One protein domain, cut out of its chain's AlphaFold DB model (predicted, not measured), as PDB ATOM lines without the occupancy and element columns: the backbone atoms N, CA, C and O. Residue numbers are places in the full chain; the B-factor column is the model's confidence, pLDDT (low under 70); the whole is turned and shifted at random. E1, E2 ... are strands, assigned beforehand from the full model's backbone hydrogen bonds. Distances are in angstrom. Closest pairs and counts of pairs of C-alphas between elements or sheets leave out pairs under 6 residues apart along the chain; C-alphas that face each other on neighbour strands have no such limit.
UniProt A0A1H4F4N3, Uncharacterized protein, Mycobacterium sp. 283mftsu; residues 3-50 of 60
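What this domain is: This is residues 3 to 50 of the 60 residues of an uncharacterized protein of Mycobacterium sp. 283mftsu (UniProt A0A1H4F4N3). A single narrow, twisted sheet of four antiparallel strands makes one end of a rod, and a long loop, residues 10 to 25, extends the rod past the end of the sheet and folds back on itself. The sheet is one layer with no named helix over it, in the order E1, E4, E3, E2. The printed part has 48 residues and four named strands, E1 to E4 along the chain, and is all strand in class. It is loose, with a radius of gyration of the C-alphas of 12.6 A, and spans 39 by 15 by 13 A.

How they stand to each other: The inner strands E4, residues 43 to 48, and E3, residues 35 to 40, form a hairpin at 164 degrees, with N 36 and O 47 2.8 A apart. E3 forms another hairpin with edge strand E2, residues 26 to 32, at 165 degrees; N 30 and O 37 are 2.9 A apart. E2, E3 and E4 are a meander, each strand the antiparallel neighbour of the one before. Edge strand E1, residues 3 to 9, is antiparallel to E4 at 165 degrees, with N 5 and O 46 2.8 A apart. The four form a Greek key, a meander of three with the first strand, E1, the antiparallel neighbour of the fourth. E1 and E2 are apart. The sheet is twisted, its C-alphas up to 4.5 A off the best plane.

Where its parts are: E1 begins at C-alpha 3 (198.887, 200.281, 215.344) and is 16.5 A long. E2 is 17.8 A, E3 16.7 A and E4 16.8 A; E4 ends at C-alpha 48 (203.141, 200.998, 212.771).

The domain as a whole: The C-alphas of Gly 19 and Gly 33, the two farthest apart, are 39.1 A apart. The link from E1 to E2 is long, and within it residues 14 to 15 pair with 21 to 22, antiparallel; the other two links are tight. The printed part has no cut, and no printed residue is under 70 in pLDDT.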
ATOM      1  N   ARG A   3     198.862 201.318 214.307       95.38
ATOM      2  CA  ARG A   3     198.887 200.281 215.344       95.38
ATOM      3  C   ARG A   3     199.945 200.648 216.367       95.38
ATOM      4  O   ARG A   3     201.035 201.051 215.993       95.38
ATOM      5  N   VAL A   4     199.612 200.483 217.640       95.81
ATOM      6  CA  VAL A   4     200.542 200.665 218.753       95.81
ATOM      7  C   VAL A   4     200.592 199.355 219.521       95.81
ATOM      8  O   VAL A   4     199.554 198.839 219.942       95.81
ATOM      9  N   GLU A   5     201.785 198.805 219.691       97.56
ATOM     10  CA  GLU A   5     202.026 197.567 220.414       97.56
ATOM     11  C   GLU A   5     203.133 197.757 221.440       97.56
ATOM     12  O   GLU A   5     204.180 198.329 221.169       97.56
ATOM     13  N   TRP A   6     202.910 197.217 222.630       97.62
ATOM     14  CA  TRP A   6     203.930 197.163 223.661       97.62
ATOM     15  C   TRP A   6     204.716 195.868 223.529       97.62
ATOM     16  O   TRP A   6     204.153 194.791 223.716       97.62
ATOM     17  N   LYS A   7     206.011 195.975 223.236       97.88
ATOM     18  CA  LYS A   7     206.923 194.824 223.208       97.88
ATOM     19  C   LYS A   7     207.444 194.506 224.603       97.88
ATOM     20  O   LYS A   7     207.596 193.340 224.957       97.88
ATOM     21  N   GLN A   8     207.644 195.542 225.413       97.88
ATOM     22  CA  GLN A   8     208.023 195.435 226.815       97.88
ATOM     23  C   GLN A   8     207.397 196.580 227.606       97.88
ATOM     24  O   GLN A   8     207.414 197.715 227.148       97.88
ATOM     25  N   ARG A   9     206.872 196.289 228.800       96.31
ATOM     26  CA  ARG A   9     206.366 197.294 229.745       96.31
ATOM     27  C   ARG A   9     207.153 197.242 231.041       96.31
ATOM     28  O   ARG A   9     207.316 196.165 231.612       96.31
ATOM     29  N   SER A  10     207.569 198.407 231.502       94.50
ATOM     30  CA  SER A  10     208.048 198.656 232.853       94.50
ATOM     31  C   SER A  10     207.042 199.566 233.551       94.50
ATOM     32  O   SER A  10     206.441 200.435 232.926       94.50
ATOM     33  N   PHE A  11     206.836 199.338 234.843       92.12
ATOM     34  CA  PHE A  11     205.991 200.184 235.693       92.12
ATOM     35  C   PHE A  11     206.810 200.800 236.828       92.12
ATOM     36  O   PHE A  11     206.262 201.140 237.873       92.12
ATOM     37  N   ASN A  12     208.130 200.865 236.650       92.62
ATOM     38  CA  ASN A  12     208.990 201.574 237.578       92.62
ATOM     39  C   ASN A  12     208.659 203.057 237.497       92.62
ATOM     40  O   ASN A  12     208.550 203.601 236.398       92.62
ATOM     41  N   THR A  13     208.499 203.674 238.656       92.06
ATOM     42  CA  THR A  13     208.209 205.094 238.759       92.06
ATOM     43  C   THR A  13     209.416 205.852 239.276       92.06
ATOM     44  O   THR A  13     210.238 205.324 240.035       92.06
ATOM     45  N   TYR A  14     209.521 207.100 238.842       89.69
ATOM     46  CA  TYR A  14     210.570 208.030 239.215       89.69
ATOM     47  C   TYR A  14     209.922 209.309 239.724       89.69
ATOM     48  O   TYR A  14     208.833 209.671 239.294       89.69
ATOM     49  N   VAL A  15     210.576 209.962 240.685       91.06
ATOM     50  CA  VAL A  15     210.081 211.201 241.290       91.06
ATOM     51  C   VAL A  15     211.062 212.314 240.974       91.06
ATOM     52  O   VAL A  15     212.260 212.185 241.251       91.06
ATOM     53  N   ASP A  16     210.559 213.393 240.394       85.06
ATOM     54  CA  ASP A  16     211.367 214.538 240.005       85.06
ATOM     55  C   ASP A  16     211.645 215.495 241.189       85.06
ATOM     56  O   ASP A  16     211.263 215.270 242.342       85.06
ATOM     57  N   ALA A  17     212.339 216.603 240.911       88.50
ATOM     58  CA  ALA A  17     212.642 217.611 241.927       88.50
ATOM     59  C   ALA A  17     211.410 218.418 242.389       88.50
ATOM     60  O   ALA A  17     211.485 219.093 243.420       88.50
ATOM     61  N   THR A  18     210.300 218.376 241.643       86.94
ATOM     62  CA  THR A  18     209.030 219.024 241.999       86.94
ATOM     63  C   THR A  18     208.109 218.108 242.812       86.94
ATOM     64  O   THR A  18     207.165 218.592 243.442       86.94
ATOM     65  N   GLY A  19     208.445 216.818 242.900       89.06
ATOM     66  CA  GLY A  19     207.671 215.785 243.580       89.06
ATOM     67  C   GLY A  19     206.639 215.107 242.677       89.06
ATOM     68  O   GLY A  19     205.799 214.370 243.193       89.06
ATOM     69  N   GLU A  20     206.677 215.364 241.369       92.12
ATOM     70  CA  GLU A  20     205.860 214.680 240.372       92.12
ATOM     71  C   GLU A  20     206.403 213.268 240.127       92.12
ATOM     72  O   GLU A  20     207.614 213.059 240.058       92.12
ATOM     73  N   GLU A  21     205.493 212.293 240.048       93.00
ATOM     74  CA  GLU A  21     205.811 210.888 239.793       93.00
ATOM     75  C   GLU A  21     205.479 210.537 238.337       93.00
ATOM     76  O   GLU A  21     204.322 210.643 237.920       93.00
ATOM     77  N   ASP A  22     206.478 210.083 237.582       92.31
ATOM     78  CA  ASP A  22     206.349 209.644 236.192       92.31
ATOM     79  C   ASP A  22     207.004 208.267 235.965       92.31
ATOM     80  O   ASP A  22     207.438 207.596 236.904       92.31
ATOM     81  N   LEU A  23     207.023 207.799 234.714       93.12
ATOM     82  CA  LEU A  23     207.659 206.530 234.331       93.12
ATOM     83  C   LEU A  23     209.052 206.723 233.711       93.12
ATOM     84  O   LEU A  23     209.566 205.793 233.091       93.12
ATOM     85  N   GLY A  24     209.645 207.905 233.859       91.62
ATOM     86  CA  GLY A  24     210.928 208.282 233.281       91.62
ATOM     87  C   GLY A  24     210.846 208.774 231.834       91.62
ATOM     88  O   GLY A  24     209.783 209.133 231.316       91.62
ATOM     89  N   ASN A  25     212.003 208.814 231.176       91.56
ATOM     90  CA  ASN A  25     212.189 209.510 229.905       91.56
ATOM     91  C   ASN A  25     212.078 208.578 228.692       91.56
ATOM     92  O   ASN A  25     212.088 207.352 228.800       91.56
ATOM     93  N   ILE A  26     211.983 209.185 227.505       93.19
ATOM     94  CA  ILE A  26     212.267 208.502 226.238       93.19
ATOM     95  C   ILE A  26     213.776 208.555 226.007       93.19
ATOM     96  O   ILE A  26     214.355 209.641 225.967       93.19
ATOM     97  N   ASP A  27     214.383 207.396 225.777       94.88
ATOM     98  CA  ASP A  27     215.813 207.271 225.509       94.88
ATOM     99  C   ASP A  27     216.113 207.275 224.009       94.88
ATOM    100  O   ASP A  27     217.109 207.854 223.565       94.88
ATOM    101  N   SER A  28     215.264 206.631 223.201       95.88
ATOM    102  CA  SER A  28     215.479 206.565 221.756       95.88
ATOM    103  C   SER A  28     214.202 206.402 220.930       95.88
ATOM    104  O   SER A  28     213.190 205.864 221.380       95.88
ATOM    105  N   LEU A  29     214.290 206.853 219.677       95.19
ATOM    106  CA  LEU A  29     213.346 206.564 218.603       95.19
ATOM    107  C   LEU A  29     214.130 206.034 217.398       95.19
ATOM    108  O   LEU A  29     215.014 206.718 216.881       95.19
ATOM    109  N   THR A  30     213.761 204.850 216.917       96.12
ATOM    110  CA  THR A  30     214.281 204.264 215.673       96.12
ATOM    111  C   THR A  30     213.173 204.174 214.631       96.12
ATOM    112  O   THR A  30     212.039 203.831 214.961       96.12
ATOM    113  N   ILE A  31     213.508 204.467 213.373       94.69
ATOM    114  CA  ILE A  31     212.575 204.453 212.242       94.69
ATOM    115  C   ILE A  31     213.053 203.419 211.219       94.69
ATOM    116  O   ILE A  31     214.149 203.557 210.675       94.69
ATOM    117  N   ASP A  32     212.220 202.415 210.947       94.38
ATOM    118  CA  ASP A  32     212.428 201.408 209.904       94.38
ATOM    119  C   ASP A  32     211.168 201.279 209.034       94.38
ATOM    120  O   ASP A  32     210.211 200.561 209.344       94.38
ATOM    121  N   GLY A  33     211.135 202.049 207.945       92.94
ATOM    122  CA  GLY A  33     209.971 202.134 207.066       92.94
ATOM    123  C   GLY A  33     208.724 202.622 207.823       92.94
ATOM    124  O   GLY A  33     208.754 203.724 208.368       92.94
ATOM    125  N   PRO A  34     207.618 201.854 207.845       94.56
ATOM    126  CA  PRO A  34     206.408 202.230 208.572       94.56
ATOM    127  C   PRO A  34     206.472 201.907 210.073       94.56
ATOM    128  O   PRO A  34     205.485 202.140 210.769       94.56
ATOM    129  N   ILE A  35     207.571 201.322 210.561       96.38
ATOM    130  CA  ILE A  35     207.726 200.894 211.951       96.38
ATOM    131  C   ILE A  35     208.585 201.902 212.712       96.38
ATOM    132  O   ILE A  35     209.717 202.203 212.334       96.38
ATOM    133  N   PHE A  36     208.039 202.396 213.815       96.06
ATOM    134  CA  PHE A  36     208.688 203.300 214.752       96.06
ATOM    135  C   PHE A  36     208.837 202.575 216.084       96.06
ATOM    136  O   PHE A  36     207.840 202.197 216.700       96.06
ATOM    137  N   THR A  37     210.071 202.396 216.537       97.50
ATOM    138  CA  THR A  37     210.357 201.784 217.836       97.50
ATOM    139  C   THR A  37     210.802 202.868 218.796       97.50
ATOM    140  O   THR A  37     211.809 203.531 218.548       97.50
ATOM    141  N   VAL A  38     210.043 203.046 219.873       96.88
ATOM    142  CA  VAL A  38     210.332 203.993 220.951       96.88
ATOM    143  C   VAL A  38     210.714 203.206 222.195       96.88
ATOM    144  O   VAL A  38     209.985 202.298 222.600       96.88
ATOM    145  N   GLU A  39     211.849 203.559 222.781       97.94
ATOM    146  CA  GLU A  39     212.391 202.941 223.989       97.94
ATOM    147  C   GLU A  39     212.640 204.006 225.055       97.94
ATOM    148  O   GLU A  39     213.061 205.125 224.744       97.94
ATOM    149  N   GLY A  40     212.381 203.644 226.305       96.75
ATOM    150  CA  GLY A  40     212.675 204.454 227.474       96.75
ATOM    151  C   GLY A  40     212.531 203.660 228.767       96.75
ATOM    152  O   GLY A  40     212.288 202.447 228.759       96.75
ATOM    153  N   ASP A  41     212.584 204.367 229.889       95.50
ATOM    154  CA  ASP A  41     212.427 203.813 231.240       95.50
ATOM    155  C   ASP A  41     211.125 203.002 231.426       95.50
ATOM    156  O   ASP A  41     211.070 201.998 232.151       95.50
ATOM    157  N   TRP A  42     210.072 203.414 230.717       95.50
ATOM    158  CA  TRP A  42     208.742 202.805 230.704       95.50
ATOM    159  C   TRP A  42     208.643 201.537 229.836       95.50
ATOM    160  O   TRP A  42     207.644 200.811 229.901       95.50
ATOM    161  N   GLY A  43     209.671 201.217 229.049       97.19
ATOM    162  CA  GLY A  43     209.753 200.025 228.206       97.19
ATOM    163  C   GLY A  43     209.871 200.337 226.715       97.19
ATOM    164  O   GLY A  43     210.463 201.332 226.317       97.19
ATOM    165  N   ILE A  44     209.332 199.438 225.885       98.12
ATOM    166  CA  ILE A  44     209.483 199.468 224.425       98.12
ATOM    167  C   ILE A  44     208.107 199.401 223.766       98.12
ATOM    168  O   ILE A  44     207.345 198.440 223.964       98.12
ATOM    169  N   VAL A  45     207.824 200.394 222.928       97.56
ATOM    170  CA  VAL A  45     206.627 200.475 222.090       97.56
ATOM    171  C   VAL A  45     207.024 200.435 220.622       97.56
ATOM    172  O   VAL A  45     207.906 201.156 220.173       97.56
ATOM    173  N   GLU A  46     206.319 199.601 219.870       97.75
ATOM    174  CA  GLU A  46     206.361 199.559 218.417       97.75
ATOM    175  C   GLU A  46     205.089 200.215 217.875       97.75
ATOM    176  O   GLU A  46     203.968 199.855 218.251       97.75
ATOM    177  N   ILE A  47     205.260 201.193 216.995       96.06
ATOM    178  CA  ILE A  47     204.181 201.908 216.325       96.06
ATOM    179  C   ILE A  47     204.303 201.612 214.838       96.06
ATOM    180  O   ILE A  47     205.339 201.860 214.237       96.06
ATOM    181  N   GLU A  48     203.237 201.119 214.222       96.44
ATOM    182  CA  GLU A  48     203.141 200.998 212.771       96.44
ATOM    183  C   GLU A  48     202.273 202.140 212.241       96.44
ATOM    184  O   GLU A  48     201.101 202.266 212.616       96.44
ATOM    185  N   SER A  49     202.832 202.980 211.372       94.12
ATOM    186  CA  SER A  49     202.140 204.103 210.738       94.12
ATOM    187  C   SER A  49     202.652 204.335 209.316       94.12
ATOM    188  O   SER A  49     203.830 204.181 209.018       94.12
ATOM    189  N   GLN A  50     201.748 204.738 208.421       92.56
ATOM    190  CA  GLN A  50     202.084 205.144 207.046       92.56
ATOM    191  C   GLN A  50     202.478 206.629 206.951       92.56
ATOM    192  O   GLN A  50     202.832 207.110 205.879       92.56
TER     193      GLN A  50